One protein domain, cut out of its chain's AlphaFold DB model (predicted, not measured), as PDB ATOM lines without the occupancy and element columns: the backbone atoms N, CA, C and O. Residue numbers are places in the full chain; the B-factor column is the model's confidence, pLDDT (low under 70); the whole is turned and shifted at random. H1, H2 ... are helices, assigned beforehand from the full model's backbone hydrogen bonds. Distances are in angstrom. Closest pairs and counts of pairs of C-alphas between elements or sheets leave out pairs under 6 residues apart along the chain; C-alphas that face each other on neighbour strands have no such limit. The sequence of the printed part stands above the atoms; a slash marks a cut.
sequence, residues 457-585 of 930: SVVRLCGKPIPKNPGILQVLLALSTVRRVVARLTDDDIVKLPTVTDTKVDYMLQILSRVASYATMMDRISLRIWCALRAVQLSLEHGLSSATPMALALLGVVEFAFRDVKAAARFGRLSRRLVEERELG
ATOM      1  N   SER A 457     -41.252 -26.655 -35.924       92.38
ATOM      2  CA  SER A 457     -40.580 -25.688 -36.800       92.38
ATOM      3  C   SER A 457     -39.060 -25.874 -36.798       92.38
ATOM      4  O   SER A 457     -38.462 -25.936 -37.871       92.38
ATOM      5  N   VAL A 458     -38.457 -26.093 -35.624       92.44
ATOM      6  CA  VAL A 458     -37.011 -26.317 -35.459       92.44
ATOM      7  C   VAL A 458     -36.573 -27.587 -36.187       92.44
ATOM      8  O   VAL A 458     -35.667 -27.566 -37.013       92.44
ATOM      9  N   VAL A 459     -37.277 -28.698 -35.975       89.31
ATOM     10  CA  VAL A 459     -36.931 -29.983 -36.601       89.31
ATOM     11  C   VAL A 459     -37.137 -29.967 -38.126       89.31
ATOM     12  O   VAL A 459     -36.464 -30.698 -38.858       89.31
ATOM     13  N   ARG A 460     -38.016 -29.094 -38.643       90.38
ATOM     14  CA  ARG A 460     -38.136 -28.854 -40.089       90.38
ATOM     15  C   ARG A 460     -36.888 -28.178 -40.657       90.38
ATOM     16  O   ARG A 460     -36.471 -28.562 -41.745       90.38
ATOM     17  N   LEU A 461     -36.284 -27.234 -39.930       89.38
ATOM     18  CA  LEU A 461     -35.016 -26.607 -40.326       89.38
ATOM     19  C   LEU A 461     -33.871 -27.630 -40.375       89.38
ATOM     20  O   LEU A 461     -33.021 -27.550 -41.253       89.38
ATOM     21  N   CYS A 462     -33.905 -28.654 -39.515       86.88
ATOM     22  CA  CYS A 462     -32.968 -29.783 -39.556       86.88
ATOM     23  C   CYS A 462     -33.235 -30.794 -40.696       86.88
ATOM     24  O   CYS A 462     -32.563 -31.821 -40.775       86.88
ATOM     25  N   GLY A 463     -34.230 -30.556 -41.562       82.06
ATOM     26  CA  GLY A 463     -34.512 -31.375 -42.748       82.06
ATOM     27  C   GLY A 463     -35.298 -32.672 -42.507       82.06
ATOM     28  O   GLY A 463     -35.527 -33.426 -43.450       82.06
ATOM     29  N   LYS A 464     -35.745 -32.957 -41.275       78.12
ATOM     30  CA  LYS A 464     -36.469 -34.199 -40.922       78.12
ATOM     31  C   LYS A 464     -37.798 -33.894 -40.212       78.12
ATOM     32  O   LYS A 464     -37.896 -34.141 -39.016       78.12
ATOM     33  N   PRO A 465     -38.829 -33.369 -40.900       82.75
ATOM     34  CA  PRO A 465     -40.013 -32.796 -40.254       82.75
ATOM     35  C   PRO A 465     -40.751 -33.780 -39.333       82.75
ATOM     36  O   PRO A 465     -40.976 -34.936 -39.692       82.75
ATOM     37  N   ILE A 466     -41.205 -33.284 -38.174       84.38
ATOM     38  CA  ILE A 466     -42.130 -34.018 -37.302       84.38
ATOM     39  C   ILE A 466     -43.522 -34.017 -37.960       84.38
ATOM     40  O   ILE A 466     -44.060 -32.941 -38.249       84.38
ATOM     41  N   PRO A 467     -44.140 -35.188 -38.193       85.50
ATOM     42  CA  PRO A 467     -45.503 -35.252 -38.690       85.50
ATOM     43  C   PRO A 467     -46.460 -34.653 -37.658       85.50
ATOM     44  O   PRO A 467     -46.451 -35.057 -36.500       85.50
ATOM     45  N   LYS A 468     -47.325 -33.718 -38.081       82.94
ATOM     46  CA  LYS A 468     -48.302 -33.093 -37.174       82.94
ATOM     47  C   LYS A 468     -49.173 -34.153 -36.502       82.94
ATOM     48  O   LYS A 468     -49.242 -34.165 -35.285       82.94
ATOM     49  N   ASN A 469     -49.802 -35.038 -37.273       85.19
ATOM     50  CA  ASN A 469     -50.623 -36.143 -36.774       85.19
ATOM     51  C   ASN A 469     -50.163 -37.437 -37.458       85.19
ATOM     52  O   ASN A 469     -50.616 -37.715 -38.570       85.19
ATOM     53  N   PRO A 470     -49.240 -38.206 -36.853       87.75
ATOM     54  CA  PRO A 470     -48.764 -39.437 -37.468       87.75
ATOM     55  C   PRO A 470     -49.907 -40.447 -37.594       87.75
ATOM     56  O   PRO A 470     -50.638 -40.700 -36.633       87.75
ATOM     57  N   GLY A 471     -50.058 -41.036 -38.778       89.12
ATOM     58  CA  GLY A 471     -51.039 -42.097 -39.004       89.12
ATOM     59  C   GLY A 471     -50.625 -43.408 -38.327       89.12
ATOM     60  O   GLY A 471     -49.437 -43.671 -38.139       89.12
ATOM     61  N   ILE A 472     -51.591 -44.281 -38.024       87.25
ATOM     62  CA  ILE A 472     -51.335 -45.588 -37.381       87.25
ATOM     63  C   ILE A 472     -50.318 -46.419 -38.179       87.25
ATOM     64  O   ILE A 472     -49.410 -47.006 -37.595       87.25
ATOM     65  N   LEU A 473     -50.411 -46.423 -39.514       89.25
ATOM     66  CA  LEU A 473     -49.463 -47.137 -40.377       89.25
ATOM     67  C   LEU A 473     -48.026 -46.618 -40.222       89.25
ATOM     68  O   LEU A 473     -47.100 -47.418 -40.143       89.25
ATOM     69  N   GLN A 474     -47.832 -45.300 -40.117       88.81
ATOM     70  CA  GLN A 474     -46.504 -44.709 -39.911       88.81
ATOM     71  C   GLN A 474     -45.915 -45.123 -38.558       88.81
ATOM     72  O   GLN A 474     -44.733 -45.450 -38.476       88.81
ATOM     73  N   VAL A 475     -46.745 -45.154 -37.512       90.12
ATOM     74  CA  VAL A 475     -46.350 -45.610 -36.173       90.12
ATOM     75  C   VAL A 475     -45.952 -47.089 -36.185       90.12
ATOM     76  O   VAL A 475     -44.894 -47.444 -35.669       90.12
ATOM     77  N   LEU A 476     -46.759 -47.954 -36.807       90.25
ATOM     78  CA  LEU A 476     -46.470 -49.388 -36.902       90.25
ATOM     79  C   LEU A 476     -45.200 -49.672 -37.716       90.25
ATOM     80  O   LEU A 476     -44.401 -50.523 -37.323       90.25
ATOM     81  N   LEU A 477     -44.981 -48.940 -38.814       90.75
ATOM     82  CA  LEU A 477     -43.756 -49.039 -39.606       90.75
ATOM     83  C   LEU A 477     -42.531 -48.628 -38.782       90.75
ATOM     84  O   LEU A 477     -41.568 -49.394 -38.722       90.75
ATOM     85  N   ALA A 478     -42.584 -47.483 -38.094       90.88
ATOM     86  CA  ALA A 478     -41.504 -47.034 -37.216       90.88
ATOM     87  C   ALA A 478     -41.194 -48.070 -36.121       90.88
ATOM     88  O   ALA A 478     -40.032 -48.416 -35.910       90.88
ATOM     89  N   LEU A 479     -42.229 -48.642 -35.497       92.56
ATOM     90  CA  LEU A 479     -42.077 -49.666 -34.462       92.56
ATOM     91  C   LEU A 479     -41.413 -50.927 -35.017       92.56
ATOM     92  O   LEU A 479     -40.490 -51.464 -34.409       92.56
ATOM     93  N   SER A 480     -41.851 -51.387 -36.191       92.50
ATOM     94  CA  SER A 480     -41.272 -52.561 -36.850       92.50
ATOM     95  C   SER A 480     -39.796 -52.364 -37.206       92.50
ATOM     96  O   SER A 480     -39.008 -53.307 -37.149       92.50
ATOM     97  N   THR A 481     -39.398 -51.140 -37.561       92.81
ATOM     98  CA  THR A 481     -38.006 -50.796 -37.861       92.81
ATOM     99  C   THR A 481     -37.161 -50.821 -36.596       92.81
ATOM    100  O   THR A 481     -36.171 -51.547 -36.564       92.81
ATOM    101  N   VAL A 482     -37.592 -50.137 -35.531       94.06
ATOM    102  CA  VAL A 482     -36.879 -50.136 -34.242       94.06
ATOM    103  C   VAL A 482     -36.741 -51.555 -33.690       94.06
ATOM    104  O   VAL A 482     -35.634 -51.975 -33.364       94.06
ATOM    105  N   ARG A 483     -37.824 -52.346 -33.673       94.12
ATOM    106  CA  ARG A 483     -37.782 -53.738 -33.196       94.12
ATOM    107  C   ARG A 483     -36.802 -54.608 -33.981       94.12
ATOM    108  O   ARG A 483     -36.097 -55.403 -33.374       94.12
ATOM    109  N   ARG A 484     -36.721 -54.460 -35.311       93.44
ATOM    110  CA  ARG A 484     -35.768 -55.222 -36.143       93.44
ATOM    111  C   ARG A 484     -34.314 -54.872 -35.842       93.44
ATOM    112  O   ARG A 484     -33.481 -55.773 -35.855       93.44
ATOM    113  N   VAL A 485     -34.019 -53.597 -35.594       92.19
ATOM    114  CA  VAL A 485     -32.664 -53.149 -35.239       92.19
ATOM    115  C   VAL A 485     -32.305 -53.648 -33.842       92.19
ATOM    116  O   VAL A 485     -31.296 -54.324 -33.675       92.19
ATOM    117  N   VAL A 486     -33.169 -53.410 -32.853       92.12
ATOM    118  CA  VAL A 486     -32.901 -53.791 -31.460       92.12
ATOM    119  C   VAL A 486     -32.869 -55.309 -31.254       92.12
ATOM    120  O   VAL A 486     -32.138 -55.793 -30.398       92.12
ATOM    121  N   ALA A 487     -33.601 -56.094 -32.048       90.88
ATOM    122  CA  ALA A 487     -33.527 -57.557 -31.989       90.88
ATOM    123  C   ALA A 487     -32.137 -58.116 -32.352       90.88
ATOM    124  O   ALA A 487     -31.854 -59.268 -32.037       90.88
ATOM    125  N   ARG A 488     -31.284 -57.322 -33.015       92.56
ATOM    126  CA  ARG A 488     -29.914 -57.700 -33.393       92.56
ATOM    127  C   ARG A 488     -28.857 -57.227 -32.395       92.56
ATOM    128  O   ARG A 488     -27.689 -57.524 -32.602       92.56
ATOM    129  N   LEU A 489     -29.255 -56.480 -31.364       93.31
ATOM    130  CA  LEU A 489     -28.355 -55.865 -30.395       93.31
ATOM    131  C   LEU A 489     -28.666 -56.374 -28.987       93.31
ATOM    132  O   LEU A 489     -29.825 -56.385 -28.542       93.31
ATOM    133  N   THR A 490     -27.621 -56.769 -28.270       95.00
ATOM    134  CA  THR A 490     -27.702 -57.005 -26.830       95.00
ATOM    135  C   THR A 490     -27.766 -55.678 -26.077       95.00
ATOM    136  O   THR A 490     -27.493 -54.607 -26.621       95.00
ATOM    137  N   ASP A 491     -28.148 -55.733 -24.803       94.50
ATOM    138  CA  ASP A 491     -28.143 -54.545 -23.947       94.50
ATOM    139  C   ASP A 491     -26.721 -53.986 -23.778       94.50
ATOM    140  O   ASP A 491     -26.546 -52.770 -23.786       94.50
ATOM    141  N   ASP A 492     -25.708 -54.856 -23.719       95.62
ATOM    142  CA  ASP A 492     -24.299 -54.452 -23.658       95.62
ATOM    143  C   ASP A 492     -23.836 -53.775 -24.950       95.62
ATOM    144  O   ASP A 492     -23.076 -52.810 -24.888       95.62
ATOM    145  N   ASP A 493     -24.313 -54.236 -26.112       95.31
ATOM    146  CA  ASP A 493     -24.004 -53.591 -27.392       95.31
ATOM    147  C   ASP A 493     -24.557 -52.165 -27.422       95.31
ATOM    148  O   ASP A 493     -23.844 -51.236 -27.795       95.31
ATOM    149  N   ILE A 494     -25.807 -51.977 -26.976       94.88
ATOM    150  CA  ILE A 494     -26.445 -50.654 -26.929       94.88
ATOM    151  C   ILE A 494     -25.704 -49.742 -25.955       94.88
ATOM    152  O   ILE A 494     -25.404 -48.606 -26.312       94.88
ATOM    153  N   VAL A 495     -25.372 -50.223 -24.751       94.94
ATOM    154  CA  VAL A 495     -24.624 -49.424 -23.771       94.94
ATOM    155  C   VAL A 495     -23.221 -49.096 -24.276       94.94
ATOM    156  O   VAL A 495     -22.687 -48.068 -23.901       94.94
ATOM    157  N   LYS A 496     -22.603 -49.883 -25.158       94.62
ATOM    158  CA  LYS A 496     -21.266 -49.586 -25.709       94.62
ATOM    159  C   LYS A 496     -21.274 -48.711 -26.965       94.62
ATOM    160  O   LYS A 496     -20.196 -48.336 -27.421       94.62
ATOM    161  N   LEU A 497     -22.441 -48.342 -27.500       95.12
ATOM    162  CA  LEU A 497     -22.518 -47.453 -28.665       95.12
ATOM    163  C   LEU A 497     -21.810 -46.112 -28.398       95.12
ATOM    164  O   LEU A 497     -21.950 -45.557 -27.305       95.12
ATOM    165  N   PRO A 498     -21.067 -45.566 -29.376       95.69
ATOM    166  CA  PRO A 498     -20.347 -44.310 -29.200       95.69
ATOM    167  C   PRO A 498     -21.308 -43.153 -28.909       95.69
ATOM    168  O   PRO A 498     -22.486 -43.207 -29.266       95.69
ATOM    169  N   THR A 499     -20.806 -42.096 -28.274       95.12
ATOM    170  CA  THR A 499     -21.549 -40.839 -28.117       95.12
ATOM    171  C   THR A 499     -21.799 -40.209 -29.486       95.12
ATOM    172  O   THR A 499     -20.941 -40.274 -30.369       95.12
ATOM    173  N   VAL A 500     -22.975 -39.610 -29.671       94.81
ATOM    174  CA  VAL A 500     -23.317 -38.883 -30.898       94.81
ATOM    175  C   VAL A 500     -22.319 -37.747 -31.148       94.81
ATOM    176  O   VAL A 500     -22.016 -36.963 -30.252       94.81
ATOM    177  N   THR A 501     -21.794 -37.662 -32.372       92.88
ATOM    178  CA  THR A 501     -20.836 -36.616 -32.780       92.88
ATOM    179  C   THR A 501     -21.482 -35.513 -33.619       92.88
ATOM    180  O   THR A 501     -21.004 -34.380 -33.624       92.88
ATOM    181  N   ASP A 502     -22.583 -35.816 -34.312       91.38
ATOM    182  CA  ASP A 502     -23.354 -34.838 -35.083       91.38
ATOM    183  C   ASP A 502     -24.254 -34.013 -34.150       91.38
ATOM    184  O   ASP A 502     -25.265 -34.498 -33.629       91.38
ATOM    185  N   THR A 503     -23.903 -32.738 -33.971       88.56
ATOM    186  CA  THR A 503     -24.620 -31.795 -33.101       88.56
ATOM    187  C   THR A 503     -26.079 -31.598 -33.513       88.56
ATOM    188  O   THR A 503     -26.948 -31.473 -32.649       88.56
ATOM    189  N   LYS A 504     -26.406 -31.634 -34.814       90.19
ATOM    190  CA  LYS A 504     -27.801 -31.535 -35.277       90.19
ATOM    191  C   LYS A 504     -28.603 -32.750 -34.839       90.19
ATOM    192  O   LYS A 504     -29.769 -32.608 -34.465       90.19
ATOM    193  N   VAL A 505     -28.004 -33.939 -34.900       91.56
ATOM    194  CA  VAL A 505     -28.652 -35.174 -34.441       91.56
ATOM    195  C   VAL A 505     -28.861 -35.149 -32.935       91.56
ATOM    196  O   VAL A 505     -29.965 -35.473 -32.498       91.56
ATOM    197  N   ASP A 506     -27.878 -34.689 -32.164       92.00
ATOM    198  CA  ASP A 506     -28.026 -34.535 -30.716       92.00
ATOM    199  C   ASP A 506     -29.202 -33.609 -30.352       92.00
ATOM    200  O   ASP A 506     -30.106 -33.995 -29.606       92.00
ATOM    201  N   TYR A 507     -29.295 -32.431 -30.979       91.38
ATOM    202  CA  TYR A 507     -30.425 -31.522 -30.764       91.38
ATOM    203  C   TYR A 507     -31.772 -32.120 -31.188       91.38
ATOM    204  O   TYR A 507     -32.777 -31.937 -30.496       91.38
ATOM    205  N   MET A 508     -31.817 -32.877 -32.290       91.88
ATOM    206  CA  MET A 508     -33.032 -33.598 -32.683       91.88
ATOM    207  C   MET A 508     -33.438 -34.646 -31.641       91.88
ATOM    208  O   MET A 508     -34.629 -34.769 -31.358       91.88
ATOM    209  N   LEU A 509     -32.487 -35.384 -31.060       92.75
ATOM    210  CA  LEU A 509     -32.754 -36.367 -30.004       92.75
ATOM    211  C   LEU A 509     -33.355 -35.704 -28.760       92.75
ATOM    212  O   LEU A 509     -34.367 -36.187 -28.241       92.75
ATOM    213  N   GLN A 510     -32.792 -34.570 -28.336       90.62
ATOM    214  CA  GLN A 510     -33.313 -33.782 -27.216       90.62
ATOM    215  C   GLN A 510     -34.742 -33.278 -27.491       90.62
ATOM    216  O   GLN A 510     -35.630 -33.437 -26.651       90.62
ATOM    217  N   ILE A 511     -35.000 -32.720 -28.681       92.69
ATOM    218  CA  ILE A 511     -36.333 -32.216 -29.048       92.69
ATOM    219  C   ILE A 511     -37.356 -33.353 -29.135       92.69
ATOM    220  O   ILE A 511     -38.440 -33.243 -28.568       92.69
ATOM    221  N   LEU A 512     -37.043 -34.443 -29.841       93.50
ATOM    222  CA  LEU A 512     -37.983 -35.549 -30.048       93.50
ATOM    223  C   LEU A 512     -38.387 -36.204 -28.724       93.50
ATOM    224  O   LEU A 512     -39.563 -36.523 -28.542       93.50
ATOM    225  N   SER A 513     -37.439 -36.364 -27.801       90.62
ATOM    226  CA  SER A 513     -37.707 -36.952 -26.485       90.62
ATOM    227  C   SER A 513     -38.631 -36.050 -25.654       90.62
ATOM    228  O   SER A 513     -39.655 -36.523 -25.160       90.62
ATOM    229  N   ARG A 514     -38.379 -34.731 -25.616       89.62
ATOM    230  CA  ARG A 514     -39.260 -33.754 -24.942       89.62
ATOM    231  C   ARG A 514     -40.651 -33.669 -25.577       89.62
ATOM    232  O   ARG A 514     -41.655 -33.743 -24.877       89.62
ATOM    233  N   VAL A 515     -40.738 -33.620 -26.910       92.56
ATOM    234  CA  VAL A 515     -42.026 -33.626 -27.632       92.56
ATOM    235  C   VAL A 515     -42.832 -34.887 -27.326       92.56
ATOM    236  O   VAL A 515     -44.055 -34.809 -27.236       92.56
ATOM    237  N   ALA A 516     -42.184 -36.040 -27.134       89.69
ATOM    238  CA  ALA A 516     -42.884 -37.247 -26.714       89.69
ATOM    239  C   ALA A 516     -43.495 -37.105 -25.302       89.69
ATOM    240  O   ALA A 516     -44.639 -37.525 -25.108       89.69
ATOM    241  N   SER A 517     -42.802 -36.461 -24.351       84.44
ATOM    242  CA  SER A 517     -43.384 -36.107 -23.041       84.44
ATOM    243  C   SER A 517     -44.593 -35.177 -23.203       84.44
ATOM    244  O   SER A 517     -45.709 -35.539 -22.826       84.44
ATOM    245  N   TYR A 518     -44.431 -34.047 -23.900       87.31
ATOM    246  CA  TYR A 518     -45.497 -33.049 -24.097       87.31
ATOM    247  C   TYR A 518     -46.719 -33.614 -24.825       87.31
ATOM    248  O   TYR A 518     -47.865 -33.318 -24.483       87.31
ATOM    249  N   ALA A 519     -46.495 -34.483 -25.812       88.69
ATOM    250  CA  ALA A 519     -47.566 -35.173 -26.517       88.69
ATOM    251  C   ALA A 519     -48.372 -36.104 -25.594       88.69
ATOM    252  O   ALA A 519     -49.545 -36.340 -25.872       88.69
ATOM    253  N   THR A 520     -47.779 -36.605 -24.504       81.19
ATOM    254  CA  THR A 520     -48.493 -37.367 -23.466       81.19
ATOM    255  C   THR A 520     -49.458 -36.468 -22.702       81.19
ATOM    256  O   THR A 520     -50.617 -36.832 -22.543       81.19
ATOM    257  N   MET A 521     -49.015 -35.276 -22.291       79.25
ATOM    258  CA  MET A 521     -49.850 -34.324 -21.543       79.25
ATOM    259  C   MET A 521     -51.045 -33.811 -22.362       79.25
ATOM    260  O   MET A 521     -52.093 -33.493 -21.806       79.25
ATOM    261  N   MET A 522     -50.910 -33.788 -23.690       82.19
ATOM    262  CA  MET A 522     -51.943 -33.340 -24.631       82.19
ATOM    263  C   MET A 522     -52.769 -34.467 -25.280       82.19
ATOM    264  O   MET A 522     -53.432 -34.226 -26.288       82.19
ATOM    265  N   ASP A 523     -52.682 -35.708 -24.793       80.06
ATOM    266  CA  ASP A 523     -53.371 -36.879 -25.367       80.06
ATOM    267  C   ASP A 523     -53.072 -37.148 -26.862       80.06
ATOM    268  O   ASP A 523     -53.840 -37.792 -27.585       80.06
ATOM    269  N   ARG A 524     -51.910 -36.716 -27.365       85.81
ATOM    270  CA  ARG A 524     -51.479 -36.915 -28.761       85.81
ATOM    271  C   ARG A 524     -50.690 -38.214 -28.910       85.81
ATOM    272  O   ARG A 524     -49.518 -38.215 -29.287       85.81
ATOM    273  N   ILE A 525     -51.347 -39.344 -28.643       83.44
ATOM    274  CA  ILE A 525     -50.724 -40.678 -28.533       83.44
ATOM    275  C   ILE A 525     -49.876 -41.046 -29.761       83.44
ATOM    276  O   ILE A 525     -48.737 -41.485 -29.604       83.44
ATOM    277  N   SER A 526     -50.387 -40.863 -30.983       88.62
ATOM    278  CA  SER A 526     -49.629 -41.211 -32.196       88.62
ATOM    279  C   SER A 526     -48.353 -40.384 -32.338       88.62
ATOM    280  O   SER A 526     -47.320 -40.924 -32.730       88.62
ATOM    281  N   LEU A 527     -48.412 -39.093 -31.985       91.25
ATOM    282  CA  LEU A 527     -47.253 -38.200 -31.979       91.25
ATOM    283  C   LEU A 527     -46.226 -38.645 -30.941       91.25
ATOM    284  O   LEU A 527     -45.059 -38.807 -31.284       91.25
ATOM    285  N   ARG A 528     -46.680 -38.941 -29.717       89.31
ATOM    286  CA  ARG A 528     -45.837 -39.490 -28.650       89.31
ATOM    287  C   ARG A 528     -45.074 -40.727 -29.114       89.31
ATOM    288  O   ARG A 528     -43.850 -40.769 -29.016       89.31
ATOM    289  N   ILE A 529     -45.797 -41.733 -29.615       90.12
ATOM    290  CA  ILE A 529     -45.198 -43.010 -30.024       90.12
ATOM    291  C   ILE A 529     -44.213 -42.784 -31.173       90.12
ATOM    292  O   ILE A 529     -43.103 -43.308 -31.141       90.12
ATOM    293  N   TRP A 530     -44.589 -41.985 -32.175       93.06
ATOM    294  CA  TRP A 530     -43.719 -41.710 -33.316       93.06
ATOM    295  C   TRP A 530     -42.417 -41.013 -32.897       93.06
ATOM    296  O   TRP A 530     -41.341 -41.449 -33.303       93.06
ATOM    297  N   CYS A 531     -42.495 -39.980 -32.051       93.50
ATOM    298  CA  CYS A 531     -41.324 -39.254 -31.561       93.50
ATOM    299  C   CYS A 531     -40.395 -40.152 -30.733       93.50
ATOM    300  O   CYS A 531     -39.191 -40.149 -30.979       93.50
ATOM    301  N   ALA A 532     -40.946 -40.973 -29.830       92.56
ATOM    302  CA  ALA A 532     -40.166 -41.927 -29.039       92.56
ATOM    303  C   ALA A 532     -39.414 -42.932 -29.928       92.56
ATOM    304  O   ALA A 532     -38.207 -43.126 -29.783       92.56
ATOM    305  N   LEU A 533     -40.107 -43.529 -30.903       93.88
ATOM    306  CA  LEU A 533     -39.503 -44.477 -31.842       93.88
ATOM    307  C   LEU A 533     -38.429 -43.819 -32.705       93.88
ATOM    308  O   LEU A 533     -37.374 -44.412 -32.933       93.88
ATOM    309  N   ARG A 534     -38.670 -42.586 -33.166       93.81
ATOM    310  CA  ARG A 534     -37.697 -41.856 -33.977       93.81
ATOM    311  C   ARG A 534     -36.454 -41.477 -33.175       93.81
ATOM    312  O   ARG A 534     -35.357 -41.582 -33.717       93.81
ATOM    313  N   ALA A 535     -36.606 -41.092 -31.908       94.44
ATOM    314  CA  ALA A 535     -35.484 -40.801 -31.020       94.44
ATOM    315  C   ALA A 535     -34.621 -42.049 -30.761       94.44
ATOM    316  O   ALA A 535     -33.397 -41.985 -30.874       94.44
ATOM    317  N   VAL A 536     -35.238 -43.212 -30.513       95.62
ATOM    318  CA  VAL A 536     -34.484 -44.472 -30.387       95.62
ATOM    319  C   VAL A 536     -33.776 -44.820 -31.691       95.62
ATOM    320  O   VAL A 536     -32.594 -45.140 -31.670       95.62
ATOM    321  N   GLN A 537     -34.463 -44.720 -32.830       94.12
ATOM    322  CA  GLN A 537     -33.854 -45.013 -34.125       94.12
ATOM    323  C   GLN A 537     -32.613 -44.144 -34.380       94.12
ATOM    324  O   GLN A 537     -31.570 -44.680 -34.734       94.12
ATOM    325  N   LEU A 538     -32.709 -42.829 -34.159       93.38
ATOM    326  CA  LEU A 538     -31.575 -41.919 -34.326       93.38
ATOM    327  C   LEU A 538     -30.432 -42.236 -33.352       93.38
ATOM    328  O   LEU A 538     -29.278 -42.191 -33.763       93.38
ATOM    329  N   SER A 539     -30.745 -42.613 -32.107       95.44
ATOM    330  CA  SER A 539     -29.725 -43.007 -31.122       95.44
ATOM    331  C   SER A 539     -28.968 -44.268 -31.559       95.44
ATOM    332  O   SER A 539     -27.759 -44.375 -31.388       95.44
ATOM    333  N   LEU A 540     -29.672 -45.235 -32.156       94.06
ATOM    334  CA  LEU A 540     -29.062 -46.470 -32.656       94.06
ATOM    335  C   LEU A 540     -28.281 -46.260 -33.965       94.06
ATOM    336  O   LEU A 540     -27.336 -46.997 -34.225       94.06
ATOM    337  N   GLU A 541     -28.675 -45.286 -34.792       93.19
ATOM    338  CA  GLU A 541     -28.025 -44.971 -36.075       93.19
ATOM    339  C   GLU A 541     -26.773 -44.095 -35.913       93.19
ATOM    340  O   GLU A 541     -25.808 -44.273 -36.653       93.19
ATOM    341  N   HIS A 542     -26.785 -43.145 -34.971       94.69
ATOM    342  CA  HIS A 542     -25.772 -42.085 -34.876       94.69
ATOM    343  C   HIS A 542     -24.987 -42.063 -33.558       94.69
ATOM    344  O   HIS A 542     -24.054 -41.272 -33.432       94.69
ATOM    345  N   GLY A 543     -25.343 -42.909 -32.590       95.00
ATOM    346  CA  GLY A 543     -24.733 -42.921 -31.266       95.00
ATOM    347  C   GLY A 543     -25.627 -42.328 -30.177       95.00
ATOM    348  O   GLY A 543     -26.699 -41.776 -30.430       95.00
ATOM    349  N   LEU A 544     -25.186 -42.489 -28.934       94.81
ATOM    350  CA  LEU A 544     -25.960 -42.160 -27.741       94.81
ATOM    351  C   LEU A 544     -25.843 -40.675 -27.388       94.81
ATOM    352  O   LEU A 544     -24.769 -40.084 -27.467       94.81
ATOM    353  N   SER A 545     -26.954 -40.103 -26.939       93.00
ATOM    354  CA  SER A 545     -27.084 -38.747 -26.402       93.00
ATOM    355  C   SER A 545     -27.501 -38.811 -24.930       93.00
ATOM    356  O   SER A 545     -28.017 -39.833 -24.464       93.00
ATOM    357  N   SER A 546     -27.379 -37.696 -24.206       90.25
ATOM    358  CA  SER A 546     -27.982 -37.530 -22.875       90.25
ATOM    359  C   SER A 546     -29.506 -37.734 -22.879       90.25
ATOM    360  O   SER A 546     -30.068 -38.120 -21.858       90.25
ATOM    361  N   ALA A 547     -30.170 -37.563 -24.031       91.06
ATOM    362  CA  ALA A 547     -31.602 -37.820 -24.209       91.06
ATOM    363  C   ALA A 547     -31.950 -39.300 -24.491       91.06
ATOM    364  O   ALA A 547     -33.118 -39.697 -24.416       91.06
ATOM    365  N   THR A 548     -30.969 -40.150 -24.816       94.88
ATOM    366  CA  THR A 548     -31.222 -41.557 -25.169       94.88
ATOM    367  C   THR A 548     -31.854 -42.380 -24.035       94.88
ATOM    368  O   THR A 548     -32.779 -43.144 -24.331       94.88
ATOM    369  N   PRO A 549     -31.462 -42.240 -22.749       94.94
ATOM    370  CA  PRO A 549     -32.156 -42.914 -21.652       94.94
ATOM    371  C   PRO A 549     -33.661 -42.636 -21.631       94.94
ATOM    372  O   PRO A 549     -34.456 -43.572 -21.501       94.94
ATOM    373  N   MET A 550     -34.069 -41.378 -21.819       92.69
ATOM    374  CA  MET A 550     -35.479 -40.988 -21.886       92.69
ATOM    375  C   MET A 550     -36.188 -41.690 -23.051       92.69
ATOM    376  O   MET A 550     -37.250 -42.289 -22.867       92.69
ATOM    377  N   ALA A 551     -35.578 -41.686 -24.241       93.31
ATOM    378  CA  ALA A 551     -36.123 -42.352 -25.422       93.31
ATOM    379  C   ALA A 551     -36.312 -43.868 -25.212       93.31
ATOM    380  O   ALA A 551     -37.337 -44.423 -25.617       93.31
ATOM    381  N   LEU A 552     -35.372 -44.537 -24.537       94.62
ATOM    382  CA  LEU A 552     -35.484 -45.959 -24.192       94.62
ATOM    383  C   LEU A 552     -36.597 -46.220 -23.167       94.62
ATOM    384  O   LEU A 552     -37.383 -47.148 -23.351       94.62
ATOM    385  N   ALA A 553     -36.730 -45.389 -22.129       92.81
ATOM    386  CA  ALA A 553     -37.835 -45.520 -21.176       92.81
ATOM    387  C   ALA A 553     -39.197 -45.363 -21.878       92.81
ATOM    388  O   ALA A 553     -40.106 -46.171 -21.670       92.81
ATOM    389  N   LEU A 554     -39.316 -44.385 -22.785       90.12
ATOM    390  CA  LEU A 554     -40.504 -44.197 -23.620       90.12
ATOM    391  C   LEU A 554     -40.763 -45.394 -24.536       90.12
ATOM    392  O   LEU A 554     -41.914 -45.810 -24.663       90.12
ATOM    393  N   LEU A 555     -39.728 -45.985 -25.141       91.81
ATOM    394  CA  LEU A 555     -39.873 -47.226 -25.904       91.81
ATOM    395  C   LEU A 555     -40.432 -48.348 -25.028       91.81
ATOM    396  O   LEU A 555     -41.317 -49.071 -25.477       91.81
ATOM    397  N   GLY A 556     -40.005 -48.451 -23.768       91.12
ATOM    398  CA  GLY A 556     -40.605 -49.381 -22.816       91.12
ATOM    399  C   GLY A 556     -42.119 -49.176 -22.676       91.12
ATOM    400  O   GLY A 556     -42.891 -50.137 -22.742       91.12
ATOM    401  N   VAL A 557     -42.568 -47.923 -22.551       86.75
ATOM    402  CA  VAL A 557     -43.999 -47.578 -22.473       86.75
ATOM    403  C   VAL A 557     -44.737 -47.924 -23.775       86.75
ATOM    404  O   VAL A 557     -45.869 -48.415 -23.737       86.75
ATOM    405  N   VAL A 558     -44.101 -47.707 -24.931       88.12
ATOM    406  CA  VAL A 558     -44.635 -48.103 -26.244       88.12
ATOM    407  C   VAL A 558     -44.794 -49.622 -26.323       88.12
ATOM    408  O   VAL A 558     -45.877 -50.105 -26.645       88.12
ATOM    409  N   GLU A 559     -43.761 -50.389 -25.978       88.88
ATOM    410  CA  GLU A 559     -43.797 -51.857 -25.988       88.88
ATOM    411  C   GLU A 559     -44.898 -52.409 -25.073       88.88
ATOM    412  O   GLU A 559     -45.649 -53.316 -25.456       88.88
ATOM    413  N   PHE A 560     -45.089 -51.784 -23.907       84.81
ATOM    414  CA  PHE A 560     -46.190 -52.114 -23.011       84.81
ATOM    415  C   PHE A 560     -47.565 -51.858 -23.648       84.81
ATOM    416  O   PHE A 560     -48.460 -52.701 -23.536       84.81
ATOM    417  N   ALA A 561     -47.743 -50.744 -24.370       80.94
ATOM    418  CA  ALA A 561     -48.978 -50.461 -25.110       80.94
ATOM    419  C   ALA A 561     -49.285 -51.548 -26.161       80.94
ATOM    420  O   ALA A 561     -50.445 -51.919 -26.359       80.94
ATOM    421  N   PHE A 562     -48.243 -52.137 -26.758       80.81
ATOM    422  CA  PHE A 562     -48.330 -53.296 -27.655       80.81
ATOM    423  C   PHE A 562     -48.346 -54.657 -26.933       80.81
ATOM    424  O   PHE A 562     -48.295 -55.705 -27.577       80.81
ATOM    425  N   ARG A 563     -48.523 -54.657 -25.605       80.00
ATOM    426  CA  ARG A 563     -48.662 -55.830 -24.724       80.00
ATOM    427  C   ARG A 563     -47.402 -56.694 -24.590       80.00
ATOM    428  O   ARG A 563     -47.523 -57.846 -24.148       80.00
ATOM    429  N   ASP A 564     -46.224 -56.163 -24.901       86.19
ATOM    430  CA  ASP A 564     -44.946 -56.829 -24.648       86.19
ATOM    431  C   ASP A 564     -44.344 -56.370 -23.311       86.19
ATOM    432  O   ASP A 564     -43.578 -55.415 -23.218       86.19
ATOM    433  N   VAL A 565     -44.728 -57.068 -22.241       84.81
ATOM    434  CA  VAL A 565     -44.300 -56.755 -20.867       84.81
ATOM    435  C   VAL A 565     -42.804 -57.012 -20.670       84.81
ATOM    436  O   VAL A 565     -42.149 -56.287 -19.926       84.81
ATOM    437  N   LYS A 566     -42.247 -58.023 -21.352       88.50
ATOM    438  CA  LYS A 566     -40.827 -58.371 -21.225       88.50
ATOM    439  C   LYS A 566     -39.959 -57.305 -21.884       88.50
ATOM    440  O   LYS A 566     -39.005 -56.844 -21.261       88.50
ATOM    441  N   ALA A 567     -40.316 -56.878 -23.097       90.62
ATOM    442  CA  ALA A 567     -39.634 -55.781 -23.776       90.62
ATOM    443  C   ALA A 567     -39.793 -54.458 -23.011       90.62
ATOM    444  O   ALA A 567     -38.809 -53.745 -22.820       90.62
ATOM    445  N   ALA A 568     -40.989 -54.170 -22.486       89.69
ATOM    446  CA  ALA A 568     -41.226 -52.988 -21.661       89.69
ATOM    447  C   ALA A 568     -40.280 -52.921 -20.449       89.69
ATOM    448  O   ALA A 568     -39.621 -51.907 -20.219       89.69
ATOM    449  N   ALA A 569     -40.165 -54.028 -19.713       90.69
ATOM    450  CA  ALA A 569     -39.288 -54.124 -18.554       90.69
ATOM    451  C   ALA A 569     -37.796 -54.074 -18.928       90.69
ATOM    452  O   ALA A 569     -37.009 -53.440 -18.223       90.69
ATOM    453  N   ARG A 570     -37.404 -54.700 -20.050       93.75
ATOM    454  CA  ARG A 570     -36.042 -54.611 -20.607       93.75
ATOM    455  C   ARG A 570     -35.646 -53.154 -20.826       93.75
ATOM    456  O   ARG A 570     -34.638 -52.722 -20.281       93.75
ATOM    457  N   PHE A 571     -36.447 -52.383 -21.561       94.62
ATOM    458  CA  PHE A 571     -36.091 -51.001 -21.893       94.62
ATOM    459  C   PHE A 571     -36.167 -50.041 -20.704       94.62
ATOM    460  O   PHE A 571     -35.337 -49.140 -20.613       94.62
ATOM    461  N   GLY A 572     -37.082 -50.266 -19.752       93.25
ATOM    462  CA  GLY A 572     -37.075 -49.536 -18.480       93.25
ATOM    463  C   GLY A 572     -35.791 -49.772 -17.672       93.25
ATOM    464  O   GLY A 572     -35.218 -48.834 -17.126       93.25
ATOM    465  N   ARG A 573     -35.277 -51.012 -17.629       94.25
ATOM    466  CA  ARG A 573     -33.991 -51.311 -16.971       94.25
ATOM    467  C   ARG A 573     -32.800 -50.768 -17.753       94.25
ATOM    468  O   ARG A 573     -31.910 -50.185 -17.146       94.25
ATOM    469  N   LEU A 574     -32.805 -50.911 -19.077       95.88
ATOM    470  CA  LEU A 574     -31.733 -50.420 -19.942       95.88
ATOM    471  C   LEU A 574     -31.589 -48.896 -19.865       95.88
ATOM    472  O   LEU A 574     -30.473 -48.399 -19.791       95.88
ATOM    473  N   SER A 575     -32.707 -48.166 -19.819       95.75
ATOM    474  CA  SER A 575     -32.720 -46.714 -19.614       95.75
ATOM    475  C   SER A 575     -31.971 -46.312 -18.338       95.75
ATOM    476  O   SER A 575     -31.072 -45.476 -18.382       95.75
ATOM    477  N   ARG A 576     -32.280 -46.964 -17.208       93.94
ATOM    478  CA  ARG A 576     -31.607 -46.711 -15.925       93.94
ATOM    479  C   ARG A 576     -30.131 -47.086 -15.953       93.94
ATOM    480  O   ARG A 576     -29.294 -46.295 -15.537       93.94
ATOM    481  N   ARG A 577     -29.833 -48.283 -16.464       95.25
ATOM    482  CA  ARG A 577     -28.471 -48.802 -16.595       95.25
ATOM    483  C   ARG A 577     -27.600 -47.850 -17.407       95.25
ATOM    484  O   ARG A 577     -26.458 -47.615 -17.040       95.25
ATOM    485  N   LEU A 578     -28.154 -47.262 -18.468       95.25
ATOM    486  CA  LEU A 578     -27.437 -46.305 -19.297       95.25
ATOM    487  C   LEU A 578     -27.085 -45.025 -18.528       95.25
ATOM    488  O   LEU A 578     -25.973 -44.544 -18.677       95.25
ATOM    489  N   VAL A 579     -27.986 -44.500 -17.691       94.62
ATOM    490  CA  VAL A 579     -27.675 -43.350 -16.818       94.62
ATOM    491  C   VAL A 579     -26.546 -43.682 -15.846       94.62
ATOM    492  O   VAL A 579     -25.649 -42.867 -15.660       94.62
ATOM    493  N   GLU A 580     -26.595 -44.866 -15.239       92.62
ATOM    494  CA  GLU A 580     -25.648 -45.293 -14.205       92.62
ATOM    495  C   GLU A 580     -24.255 -45.598 -14.785       92.62
ATOM    496  O   GLU A 580     -23.267 -45.069 -14.290       92.62
ATOM    497  N   GLU A 581     -24.156 -46.380 -15.865       94.19
ATOM    498  CA  GLU A 581     -22.863 -46.784 -16.452       94.19
ATOM    499  C   GLU A 581     -22.176 -45.685 -17.276       94.19
ATOM    500  O   GLU A 581     -20.973 -45.763 -17.518       94.19
ATOM    501  N   ARG A 582     -22.922 -44.676 -17.741       91.12
ATOM    502  CA  ARG A 582     -22.365 -43.500 -18.435       91.12
ATOM    503  C   ARG A 582     -22.216 -42.281 -17.530       91.12
ATOM    504  O   ARG A 582     -21.879 -41.219 -18.042       91.12
ATOM    505  N   GLU A 583     -22.509 -42.423 -16.237       90.50
ATOM    506  CA  GLU A 583     -22.433 -41.343 -15.246       90.50
ATOM    507  C   GLU A 583     -23.162 -40.068 -15.706       90.50
ATOM    508  O   GLU A 583     -22.692 -38.944 -15.535       90.50
ATOM    509  N   LEU A 584     -24.333 -40.243 -16.331       90.44
ATOM    510  CA  LEU A 584     -25.095 -39.116 -16.858       90.44
ATOM    511  C   LEU A 584     -25.637 -38.249 -15.716       90.44
ATOM    512  O   LEU A 584     -26.008 -38.738 -14.646       90.44
ATOM    513  N   GLY A 585     -25.726 -36.946 -15.982       86.69
ATOM    514  CA  GLY A 585     -26.138 -35.947 -15.003       86.69
ATOM    515  C   GLY A 585     -27.568 -36.114 -14.453       86.69
ATOM    516  O   GLY A 585     -28.373 -36.910 -14.953       86.69
TER     517      GLY A 585
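AT A GLANCE: This is residues 457 to 585 of the 930 residues of the protein "Hypothetical protein" of Grammatophora oceanica (UniProt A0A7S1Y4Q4). Picture two helical hairpins, with the H6-H7 hairpin crossing the H4-H5 hairpin at a steep tilt, H6 packed on H5 and on part of H4. H2 packs along H5 on the side away from H4, and H5 runs through the core between them; H7 covers the side of H6 away from H5, while the short helices H1 and H3 sit at the edges, H1 by H4 and H3 by the last part of H7. The printed part has 129 residues with seven named helices, H1 to H7 in order along the chain, and no named strand; its class is all helix. It is compact, with a radius of gyration of the C-alphas of 13.6 A and spans of 35 by 35 by 26 A.

IN THESE COORDINATES: Start with the longest helix, H4, residues 503 to 521: find C-alpha 503 at (-24.620, -31.795, -33.101), and follow it to C-alpha 521 at (-49.850, -34.324, -21.543), 27.9 A away. Next find H5, residues 525 to 542, which is 25.8 A long and takes x back from -50.724 to -25.772. H6, residues 548 to 561, covers 19.9 A, and H7, residues 565 to 581, covers 24.1 A and ends with C-alpha 581 at (-22.863, -46.784, -16.452). Earlier in the printed part, look for H1 at residues 457 to 461, H2 at residues 472 to 486, 21.0 A long, and H3 at residues 491 to 496.

HOW THE PARTS SIT: Begin at the hub, which is H5 and H6, each touching three other helices. H4 and H5 form a helical hairpin: they touch, and run opposite ways at a shallow tilt of 23 degrees; look at Ala 516 and Arg 528, whose C-alphas, the closest of the two helices, are 4.2 A apart. H5 touches H6 at a steep tilt of 46 degrees, opposite ways, with the closest C-alphas, those of Ala 532 and Ala 551, 5.4 A apart. Ala 551 also brings you to H4: residues 509 to 516 of H4 touch residues 548 to 554 of H6, closest at the C-alphas of Ser 513 and Ala 551, 5.7 A apart, at a steep tilt of 39 degrees, the same way. H2 touches H5 at a shallow tilt of 31 degrees, the same way, with the closest C-alphas, those of Val 475 and Trp 530, 5.5 A apart. H2 and H4 are apart, while H2 and H6 are near each other. Walking outward from H6, you reach H7 in the second helical hairpin: the two touch and run opposite ways at a shallow tilt of 11 degrees, with the closest C-alphas, those of Gly 556 and Ala 568, 3.8 A apart. H7 is apart from H5 and from H4. H3 only just touches H7, with 3 pairs of C-alphas within 8 A, and meets residues 574 to 581 of H7 alone; the closest C-alphas, those of Val 495 and Leu 578, are 6.1 A apart. H1 is close to H4 but not clearly touching it, with the C-alphas of Val 459 and Met 508 closest at 6.6 A. Of 6 touching pairs with a tilt, 4 are at a shallow tilt: the packing is mostly aligned, but only just. Check the backbone in H1 to H7: every O i to N i+4 pair is within hydrogen-bond range.

THE WHOLE: The two C-alphas farthest apart are those of Leu 461 and Lys 566, at 37.5 A. The printed part has no cut, and no link is long: those from H1 to H2 and from H3 to H4 are short, and the other four are tight. In the B-factor column you will find a mean pLDDT of 90.7 for the printed part of this model, and no printed residue is under 70.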